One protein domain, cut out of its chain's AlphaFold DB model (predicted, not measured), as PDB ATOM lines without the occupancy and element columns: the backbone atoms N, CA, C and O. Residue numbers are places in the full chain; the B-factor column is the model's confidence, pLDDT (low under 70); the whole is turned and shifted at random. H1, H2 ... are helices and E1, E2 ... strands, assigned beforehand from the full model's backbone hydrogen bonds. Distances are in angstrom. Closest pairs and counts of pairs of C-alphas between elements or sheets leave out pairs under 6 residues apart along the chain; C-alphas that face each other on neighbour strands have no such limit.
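What this domain is: This is residues 5 to 80 of the 104 residues of the protein "Aldo_ket_red domain-containing protein" of Camellia sinensis (UniProt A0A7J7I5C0). Two parallel strands, E1 and E2, stand side by side, and helix H1 packs on one face of this pair, mostly over E2. A long loop, residues 10 to 34, runs away from the strands and folds back to the first residue of H1, while the short helix H2 follows E2 and the last stretch returns to pair with residues 56 to 57 of E2. The printed part has 76 residues with two named helices and two named strands, in the order E1, H1, E2, H2; the sheet has the order E1, E2 and is parallel. The class is mixed, helices and strands, though under half of the residues, 33 of 76, are in named elements. The whole is compact, with a radius of gyration of the C-alphas of 12.8 A and a rounded outline of 33 by 27 by 22 A.

How they stand to each other: E1, residues 5 to 9, is the parallel neighbour of E2, residues 51 to 57, with 32 degrees between their directions. The C-alphas of Val 9 and Val 56 face each other at 4.6 A. N 55 and O 7, at 2.9 A, and N 9 and O 55, at 3.0 A, are within hydrogen-bond range. With H1, residues 35 to 47, they form a strand-helix-strand unit, two parallel neighbour strands with a helix between them in the chain, and its crossover is right-handed. The closest C-alphas of H1 and E2 are those of Leu 46 and Arg 52, 6.4 A apart; those of H1 and E1 are Met 42 and Phe 7, at 7.6 A. H2, residues 61 to 68, is close to H1 but not clearly touching it, the closest C-alphas being those of Leu 35 and Leu 67, at 7.3 A. H1 and H2 run the same way at a steep tilt of 55 degrees. E1 and H2 are apart. In H1 and H2 every O i to N i+4 pair is within hydrogen-bond range.

Where its parts are: E1 begins at C-alpha 5, (181.885, 176.337, 150.687), and is 14.0 A long. H1 measures 18.2 A from C-alpha 35, (190.085, 158.417, 160.122), to C-alpha 47. E2 measures 16.3 A. H2 measures 10.5 A and ends at C-alpha 68, (198.154, 165.739, 160.065).

The domain as a whole: The C-alphas farthest apart, those of Ala 27 and Gly 49, are 35.4 A apart. The printed part has no cut. The link from E1 to H1, 25 residues, is long, and in it residues 14 to 15 pair antiparallel with residues 29 to 30. The links from H1 to E2 and from E2 to H2 are tight. After H2, residues 69 to 80 hold no named element, and residues 78 to 79 pair parallel with residues 56 to 57 of E2. The mean pLDDT of the printed part is 92.1, and no printed residue is under 70.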
ATOM      1  N   ASP A   5     180.553 175.748 150.470       83.69
ATOM      2  CA  ASP A   5     181.885 176.337 150.687       83.69
ATOM      3  C   ASP A   5     182.807 175.414 151.501       83.69
ATOM      4  O   ASP A   5     184.011 175.365 151.246       83.69
ATOM      5  N   MET A   6     182.249 174.656 152.450       88.69
ATOM      6  CA  MET A   6     183.032 173.817 153.346       88.69
ATOM      7  C   MET A   6     182.308 172.548 153.791       88.69
ATOM      8  O   MET A   6     181.144 172.605 154.185       88.69
ATOM      9  N   PHE A   7     183.033 171.428 153.821       92.44
ATOM     10  CA  PHE A   7     182.594 170.201 154.489       92.44
ATOM     11  C   PHE A   7     183.400 169.936 155.757       92.44
ATOM     12  O   PHE A   7     184.621 170.092 155.781       92.44
ATOM     13  N   LEU A   8     182.707 169.505 156.812       93.94
ATOM     14  CA  LEU A   8     183.307 169.183 158.101       93.94
ATOM     15  C   LEU A   8     183.016 167.737 158.483       93.94
ATOM     16  O   LEU A   8     181.863 167.306 158.452       93.94
ATOM     17  N   VAL A   9     184.039 167.023 158.952       94.25
ATOM     18  CA  VAL A   9     183.817 165.808 159.744       94.25
ATOM     19  C   VAL A   9     183.249 166.244 161.094       94.25
ATOM     20  O   VAL A   9     183.972 166.784 161.929       94.25
ATOM     21  N   HIS A  10     181.940 166.072 161.274       92.56
ATOM     22  CA  HIS A  10     181.200 166.707 162.367       92.56
ATOM     23  C   HIS A  10     181.578 166.189 163.766       92.56
ATOM     24  O   HIS A  10     181.648 166.969 164.715       92.56
ATOM     25  N   TRP A  11     181.845 164.886 163.886       90.38
ATOM     26  CA  TRP A  11     182.289 164.249 165.125       90.38
ATOM     27  C   TRP A  11     183.356 163.192 164.833       90.38
ATOM     28  O   TRP A  11     183.244 162.472 163.840       90.38
ATOM     29  N   PRO A  12     184.364 163.025 165.707       91.25
ATOM     30  CA  PRO A  12     185.356 161.963 165.590       91.25
ATOM     31  C   PRO A  12     184.814 160.627 166.132       91.25
ATOM     32  O   PRO A  12     185.418 160.036 167.034       91.25
ATOM     33  N   VAL A  13     183.673 160.175 165.608       91.44
ATOM     34  CA  VAL A  13     183.016 158.902 165.948       91.44
ATOM     35  C   VAL A  13     182.528 158.214 164.679       91.44
ATOM     36  O   VAL A  13     182.235 158.875 163.684       91.44
ATOM     37  N   LYS A  14     182.431 156.884 164.720       92.56
ATOM     38  CA  LYS A  14     181.862 156.087 163.636       92.56
ATOM     39  C   LYS A  14     180.519 155.531 164.087       92.56
ATOM     40  O   LYS A  14     180.425 154.934 165.157       92.56
ATOM     41  N   LEU A  15     179.500 155.744 163.270       92.81
ATOM     42  CA  LEU A  15     178.174 155.172 163.459       92.81
ATOM     43  C   LEU A  15     177.967 154.027 162.477       92.81
ATOM     44  O   LEU A  15     178.536 154.025 161.380       92.81
ATOM     45  N   LYS A  16     177.117 153.077 162.860       91.56
ATOM     46  CA  LYS A  16     176.651 152.040 161.942       91.56
ATOM     47  C   LYS A  16     175.853 152.680 160.794       91.56
ATOM     48  O   LYS A  16     175.158 153.668 161.024       91.56
ATOM     49  N   PRO A  17     175.876 152.112 159.575       89.56
ATOM     50  CA  PRO A  17     175.263 152.739 158.396       89.56
ATOM     51  C   PRO A  17     173.760 153.023 158.507       89.56
ATOM     52  O   PRO A  17     173.241 153.872 157.790       89.56
ATOM     53  N   TRP A  18     173.055 152.292 159.372       89.88
ATOM     54  CA  TRP A  18     171.615 152.431 159.594       89.88
ATOM     55  C   TRP A  18     171.252 153.345 160.773       89.88
ATOM     56  O   TRP A  18     170.067 153.525 161.041       89.88
ATOM     57  N   ALA A  19     172.234 153.914 161.477       90.50
ATOM     58  CA  ALA A  19     171.986 154.832 162.581       90.50
ATOM     59  C   ALA A  19     171.559 156.200 162.031       90.50
ATOM     60  O   ALA A  19     172.384 156.991 161.570       90.50
ATOM     61  N   THR A  20     170.254 156.471 162.039       87.50
ATOM     62  CA  THR A  20     169.674 157.700 161.463       87.50
ATOM     63  C   THR A  20     169.153 158.679 162.509       87.50
ATOM     64  O   THR A  20     168.717 159.777 162.164       87.50
ATOM     65  N   ASN A  21     169.153 158.288 163.783       89.00
ATOM     66  CA  ASN A  21     168.633 159.116 164.862       89.00
ATOM     67  C   ASN A  21     169.566 160.302 165.139       89.00
ATOM     68  O   ASN A  21     170.787 160.165 165.138       89.00
ATOM     69  N   ALA A  22     168.983 161.471 165.427       84.56
ATOM     70  CA  ALA A  22     169.747 162.670 165.790       84.56
ATOM     71  C   ALA A  22     170.572 162.469 167.073       84.56
ATOM     72  O   ALA A  22     171.640 163.056 167.231       84.56
ATOM     73  N   VAL A  23     170.065 161.625 167.973       89.12
ATOM     74  CA  VAL A  23     170.781 161.108 169.136       89.12
ATOM     75  C   VAL A  23     170.848 159.589 168.968       89.12
ATOM     76  O   VAL A  23     169.833 158.927 169.190       89.12
ATOM     77  N   PRO A  24     171.986 159.045 168.507       88.94
ATOM     78  CA  PRO A  24     172.157 157.607 168.334       88.94
ATOM     79  C   PRO A  24     172.160 156.865 169.672       88.94
ATOM     80  O   PRO A  24     172.595 157.407 170.693       88.94
ATOM     81  N   GLU A  25     171.721 155.611 169.661       90.75
ATOM     82  CA  GLU A  25     171.853 154.724 170.820       90.75
ATOM     83  C   GLU A  25     173.307 154.255 170.981       90.75
ATOM     84  O   GLU A  25     174.047 154.139 170.006       90.75
ATOM     85  N   GLU A  26     173.733 153.906 172.201       89.50
ATOM     86  CA  GLU A  26     175.110 153.435 172.442       89.50
ATOM     87  C   GLU A  26     175.488 152.226 171.570       89.50
ATOM     88  O   GLU A  26     176.615 152.117 171.085       89.50
ATOM     89  N   ALA A  27     174.526 151.340 171.304       92.38
ATOM     90  CA  ALA A  27     174.717 150.163 170.463       92.38
ATOM     91  C   ALA A  27     174.953 150.497 168.977       92.38
ATOM     92  O   ALA A  27     175.339 149.611 168.208       92.38
ATOM     93  N   GLU A  28     174.708 151.734 168.548       92.31
ATOM     94  CA  GLU A  28     174.880 152.193 167.167       92.31
ATOM     95  C   GLU A  28     176.282 152.741 166.882       92.31
ATOM     96  O   GLU A  28     176.632 152.944 165.717       92.31
ATOM     97  N   PHE A  29     177.107 152.930 167.913       91.75
ATOM     98  CA  PHE A  29     178.492 153.358 167.752       91.75
ATOM     99  C   PHE A  29     179.400 152.180 167.404       91.75
ATOM    100  O   PHE A  29     179.285 151.075 167.941       91.75
ATOM    101  N   GLU A  30     180.344 152.429 166.502       91.50
ATOM    102  CA  GLU A  30     181.446 151.518 166.232       91.50
ATOM    103  C   GLU A  30     182.688 151.914 167.044       91.50
ATOM    104  O   GLU A  30     182.992 153.103 167.182       91.50
ATOM    105  N   PRO A  31     183.449 150.933 167.563       85.00
ATOM    106  CA  PRO A  31     184.552 151.193 168.489       85.00
ATOM    107  C   PRO A  31     185.759 151.868 167.826       85.00
ATOM    108  O   PRO A  31     186.560 152.506 168.508       85.00
ATOM    109  N   VAL A  32     185.920 151.710 166.511       86.25
ATOM    110  CA  VAL A  32     187.088 152.198 165.774       86.25
ATOM    111  C   VAL A  32     186.641 153.150 164.675       86.25
ATOM    112  O   VAL A  32     185.920 152.772 163.752       86.25
ATOM    113  N   LEU A  33     187.125 154.389 164.762       87.38
ATOM    114  CA  LEU A  33     187.071 155.344 163.665       87.38
ATOM    115  C   LEU A  33     188.274 155.119 162.749       87.38
ATOM    116  O   LEU A  33     189.416 155.339 163.156       87.38
ATOM    117  N   ASP A  34     188.001 154.740 161.506       91.44
ATOM    118  CA  ASP A  34     188.991 154.781 160.436       91.44
ATOM    119  C   ASP A  34     189.064 156.205 159.865       91.44
ATOM    120  O   ASP A  34     188.308 156.599 158.966       91.44
ATOM    121  N   LEU A  35     189.932 157.012 160.477       91.62
ATOM    122  CA  LEU A  35     190.085 158.417 160.122       91.62
ATOM    123  C   LEU A  35     190.790 158.597 158.770       91.62
ATOM    124  O   LEU A  35     190.476 159.555 158.073       91.62
ATOM    125  N   GLU A  36     191.673 157.677 158.382       94.06
ATOM    126  CA  GLU A  36     192.387 157.714 157.098       94.06
ATOM    127  C   GLU A  36     191.413 157.548 155.934       94.06
ATOM    128  O   GLU A  36     191.349 158.400 155.045       94.06
ATOM    129  N   THR A  37     190.561 156.521 155.992       94.00
ATOM    130  CA  THR A  37     189.529 156.309 154.967       94.00
ATOM    131  C   THR A  37     188.521 157.458 154.932       94.00
ATOM    132  O   THR A  37     188.115 157.901 153.853       94.00
ATOM    133  N   THR A  38     188.124 157.970 156.102       94.56
ATOM    134  CA  THR A  38     187.183 159.098 156.197       94.56
ATOM    135  C   THR A  38     187.780 160.359 155.572       94.56
ATOM    136  O   THR A  38     187.128 161.001 154.745       94.56
ATOM    137  N   TRP A  39     189.025 160.700 155.912       96.69
ATOM    138  CA  TRP A  39     189.693 161.888 155.383       96.69
ATOM    139  C   TRP A  39     190.001 161.766 153.891       96.69
ATOM    140  O   TRP A  39     189.723 162.701 153.147       96.69
ATOM    141  N   GLY A  40     190.424 160.593 153.413       96.31
ATOM    142  CA  GLY A  40     190.585 160.350 151.976       96.31
ATOM    143  C   GLY A  40     189.266 160.462 151.194       96.31
ATOM    144  O   GLY A  40     189.253 160.758 149.999       96.31
ATOM    145  N   GLY A  41     188.115 160.257 151.843       95.19
ATOM    146  CA  GLY A  41     186.807 160.618 151.287       95.19
ATOM    147  C   GLY A  41     186.616 162.132 151.154       95.19
ATOM    148  O   GLY A  41     186.175 162.604 150.109       95.19
ATOM    149  N   MET A  42     186.993 162.891 152.185       95.88
ATOM    150  CA  MET A  42     186.917 164.358 152.195       95.88
ATOM    151  C   MET A  42     187.829 164.987 151.135       95.88
ATOM    152  O   MET A  42     187.399 165.886 150.415       95.88
ATOM    153  N   GLU A  43     189.056 164.487 150.995       96.00
ATOM    154  CA  GLU A  43     190.008 164.947 149.977       96.00
ATOM    155  C   GLU A  43     189.476 164.704 148.560       96.00
ATOM    156  O   GLU A  43     189.490 165.615 147.737       96.00
ATOM    157  N   ARG A  44     188.863 163.541 148.297       96.00
ATOM    158  CA  ARG A  44     188.196 163.284 147.008       96.00
ATOM    159  C   ARG A  44     187.038 164.244 146.733       96.00
ATOM    160  O   ARG A  44     186.853 164.660 145.593       96.00
ATOM    161  N   CYS A  45     186.260 164.620 147.750       93.25
ATOM    162  CA  CYS A  45     185.203 165.624 147.590       93.25
ATOM    163  C   CYS A  45     185.764 166.999 147.201       93.25
ATOM    164  O   CYS A  45     185.115 167.730 146.448       93.25
ATOM    165  N   LEU A  46     186.951 167.345 147.704       93.31
ATOM    166  CA  LEU A  46     187.661 168.564 147.327       93.31
ATOM    167  C   LEU A  46     188.167 168.482 145.878       93.31
ATOM    168  O   LEU A  46     187.915 169.402 145.102       93.31
ATOM    169  N   ASP A  47     188.774 167.359 145.485       94.12
ATOM    170  CA  ASP A  47     189.278 167.135 144.120       94.12
ATOM    171  C   ASP A  47     188.161 167.147 143.066       94.12
ATOM    172  O   ASP A  47     188.341 167.634 141.950       94.12
ATOM    173  N   MET A  48     186.976 166.648 143.427       93.69
ATOM    174  CA  MET A  48     185.780 166.684 142.580       93.69
ATOM    175  C   MET A  48     185.113 168.068 142.514       93.69
ATOM    176  O   MET A  48     184.128 168.230 141.794       93.69
ATOM    177  N   GLY A  49     185.600 169.058 143.270       91.88
ATOM    178  CA  GLY A  49     185.033 170.408 143.308       91.88
ATOM    179  C   GLY A  49     183.683 170.508 144.025       91.88
ATOM    180  O   GLY A  49     182.989 171.510 143.872       91.88
ATOM    181  N   LEU A  50     183.296 169.500 144.818       89.88
ATOM    182  CA  LEU A  50     182.026 169.504 145.565       89.88
ATOM    183  C   LEU A  50     182.035 170.516 146.717       89.88
ATOM    184  O   LEU A  50     180.979 170.974 147.165       89.88
ATOM    185  N   CYS A  51     183.232 170.854 147.193       91.31
ATOM    186  CA  CYS A  51     183.461 171.870 148.204       91.31
ATOM    187  C   CYS A  51     184.731 172.669 147.908       91.31
ATOM    188  O   CYS A  51     185.585 172.229 147.139       91.31
ATOM    189  N   ARG A  52     184.857 173.856 148.512       90.75
ATOM    190  CA  ARG A  52     186.060 174.700 148.376       90.75
ATOM    191  C   ARG A  52     187.094 174.433 149.467       90.75
ATOM    192  O   ARG A  52     188.274 174.702 149.254       90.75
ATOM    193  N   SER A  53     186.647 173.911 150.607       93.12
ATOM    194  CA  SER A  53     187.475 173.607 151.772       93.12
ATOM    195  C   SER A  53     186.939 172.397 152.539       93.12
ATOM    196  O   SER A  53     185.734 172.143 152.571       93.12
ATOM    197  N   ILE A  54     187.830 171.701 153.239       96.38
ATOM    198  CA  ILE A  54     187.492 170.606 154.156       96.38
ATOM    199  C   ILE A  54     188.060 170.875 155.551       96.38
ATOM    200  O   ILE A  54     189.074 171.558 155.707       96.38
ATOM    201  N   GLY A  55     187.399 170.362 156.583       95.88
ATOM    202  CA  GLY A  55     187.835 170.513 157.968       95.88
ATOM    203  C   GLY A  55     187.193 169.504 158.909       95.88
ATOM    204  O   GLY A  55     186.562 168.532 158.489       95.88
ATOM    205  N   VAL A  56     187.358 169.748 160.203       96.19
ATOM    206  CA  VAL A  56     186.861 168.875 161.270       96.19
ATOM    207  C   VAL A  56     186.073 169.671 162.309       96.19
ATOM    208  O   VAL A  56     186.124 170.900 162.344       96.19
ATOM    209  N   SER A  57     185.308 168.986 163.151       94.06
ATOM    210  CA  SER A  57     184.609 169.591 164.282       94.06
ATOM    211  C   SER A  57     184.655 168.667 165.491       94.06
ATOM    212  O   SER A  57     184.534 167.451 165.360       94.06
ATOM    213  N   ASN A  58     184.844 169.245 166.678       92.06
ATOM    214  CA  ASN A  58     184.927 168.519 167.946       92.06
ATOM    215  C   ASN A  58     186.115 167.538 168.030       92.06
ATOM    216  O   ASN A  58     186.063 166.534 168.747       92.06
ATOM    217  N   PHE A  59     187.204 167.811 167.304       92.12
ATOM    218  CA  PHE A  59     188.428 167.013 167.395       92.12
ATOM    219  C   PHE A  59     189.312 167.509 168.542       92.12
ATOM    220  O   PHE A  59     189.479 168.712 168.738       92.12
ATOM    221  N   SER A  60     189.910 166.571 169.281       89.56
ATOM    222  CA  SER A  60     190.969 166.869 170.247       89.56
ATOM    223  C   SER A  60     192.309 167.073 169.542       89.56
ATOM    224  O   SER A  60     192.523 166.557 168.444       89.56
ATOM    225  N   THR A  61     193.243 167.759 170.199       89.75
ATOM    226  CA  THR A  61     194.605 167.999 169.691       89.75
ATOM    227  C   THR A  61     195.307 166.713 169.248       89.75
ATOM    228  O   THR A  61     195.820 166.657 168.136       89.75
ATOM    229  N   ASN A  62     195.228 165.636 170.038       90.19
ATOM    230  CA  ASN A  62     195.820 164.337 169.681       90.19
ATOM    231  C   ASN A  62     195.253 163.750 168.376       90.19
ATOM    232  O   ASN A  62     195.982 163.146 167.594       90.19
ATOM    233  N   LYS A  63     193.944 163.913 168.132       90.44
ATOM    234  CA  LYS A  63     193.297 163.417 166.908       90.44
ATOM    235  C   LYS A  63     193.674 164.261 165.695       90.44
ATOM    236  O   LYS A  63     193.858 163.705 164.620       90.44
ATOM    237  N   ILE A  64     193.808 165.576 165.874       92.62
ATOM    238  CA  ILE A  64     194.286 166.483 164.822       92.62
ATOM    239  C   ILE A  64     195.733 166.153 164.469       92.62
ATOM    240  O   ILE A  64     196.041 166.041 163.294       92.62
ATOM    241  N   GLN A  65     196.601 165.933 165.460       93.00
ATOM    242  CA  GLN A  65     197.994 165.577 165.190       93.00
ATOM    243  C   GLN A  65     198.086 164.292 164.365       93.00
ATOM    244  O   GLN A  65     198.723 164.286 163.321       93.00
ATOM    245  N   ARG A  66     197.348 163.248 164.767       92.50
ATOM    246  CA  ARG A  66     197.285 162.000 163.999       92.50
ATOM    247  C   ARG A  66     196.759 162.210 162.577       92.50
ATOM    248  O   ARG A  66     197.239 161.560 161.663       92.50
ATOM    249  N   LEU A  67     195.770 163.087 162.392       93.38
ATOM    250  CA  LEU A  67     195.244 163.435 161.070       93.38
ATOM    251  C   LEU A  67     196.312 164.102 160.195       93.38
ATOM    252  O   LEU A  67     196.443 163.768 159.024       93.38
ATOM    253  N   LEU A  68     197.087 165.026 160.768       93.75
ATOM    254  CA  LEU A  68     198.154 165.739 160.065       93.75
ATOM    255  C   LEU A  68     199.303 164.822 159.627       93.75
ATOM    256  O   LEU A  68     199.984 165.152 158.662       93.75
ATOM    257  N   ASP A  69     199.499 163.682 160.293       94.81
ATOM    258  CA  ASP A  69     200.565 162.737 159.947       94.81
ATOM    259  C   ASP A  69     200.345 162.058 158.577       94.81
ATOM    260  O   ASP A  69     201.314 161.628 157.952       94.81
ATOM    261  N   PHE A  70     199.097 161.966 158.095       94.38
ATOM    262  CA  PHE A  70     198.762 161.318 156.814       94.38
ATOM    263  C   PHE A  70     197.949 162.187 155.840       94.38
ATOM    264  O   PHE A  70     197.805 161.813 154.676       94.38
ATOM    265  N   ALA A  71     197.392 163.319 156.280       95.00
ATOM    266  CA  ALA A  71     196.590 164.192 155.425       95.00
ATOM    267  C   ALA A  71     197.443 164.831 154.318       95.00
ATOM    268  O   ALA A  71     198.436 165.504 154.599       95.00
ATOM    269  N   SER A  72     197.016 164.686 153.063       95.00
ATOM    270  CA  SER A  72     197.636 165.400 151.938       95.00
ATOM    271  C   SER A  72     197.179 166.857 151.921       95.00
ATOM    272  O   SER A  72     197.991 167.772 151.787       95.00
ATOM    273  N   ASN A  73     195.879 167.071 152.131       94.06
ATOM    274  CA  ASN A  73     195.284 168.379 152.359       94.06
ATOM    275  C   ASN A  73     194.912 168.492 153.845       94.06
ATOM    276  O   ASN A  73     193.986 167.809 154.284       94.06
ATOM    277  N   PRO A  74     195.603 169.325 154.645       93.88
ATOM    278  CA  PRO A  74     195.315 169.453 156.069       93.88
ATOM    279  C   PRO A  74     193.936 170.096 156.312       93.88
ATOM    280  O   PRO A  74     193.469 170.889 155.488       93.88
ATOM    281  N   PRO A  75     193.274 169.802 157.449       94.62
ATOM    282  CA  PRO A  75     191.996 170.423 157.782       94.62
ATOM    283  C   PRO A  75     192.150 171.940 157.903       94.62
ATOM    284  O   PRO A  75     192.979 172.430 158.669       94.62
ATOM    285  N   ALA A  76     191.313 172.694 157.189       94.19
ATOM    286  CA  ALA A  76     191.382 174.154 157.205       94.19
ATOM    287  C   ALA A  76     190.943 174.750 158.555       94.19
ATOM    288  O   ALA A  76     191.465 175.782 158.969       94.19
ATOM    289  N   ILE A  77     189.981 174.109 159.235       93.31
ATOM    290  CA  ILE A  77     189.502 174.504 160.568       93.31
ATOM    291  C   ILE A  77     189.183 173.278 161.433       93.31
ATOM    292  O   ILE A  77     188.869 172.202 160.915       93.31
ATOM    293  N   ASN A  78     189.164 173.493 162.751       92.38
ATOM    294  CA  ASN A  78     188.474 172.643 163.717       92.38
ATOM    295  C   ASN A  78     187.369 173.452 164.416       92.38
ATOM    296  O   ASN A  78     187.670 174.331 165.222       92.38
ATOM    297  N   GLN A  79     186.098 173.182 164.111       91.25
ATOM    298  CA  GLN A  79     184.972 173.854 164.766       91.25
ATOM    299  C   GLN A  79     184.719 173.245 166.150       91.25
ATOM    300  O   GLN A  79     184.418 172.056 166.266       91.25
ATOM    301  N   VAL A  80     184.796 174.064 167.198       87.81
ATOM    302  CA  VAL A  80     184.720 173.619 168.597       87.81
ATOM    303  C   VAL A  80     183.725 174.458 169.387       87.81
ATOM    304  O   VAL A  80     183.505 175.629 169.082       87.81
TER     305      VAL A  80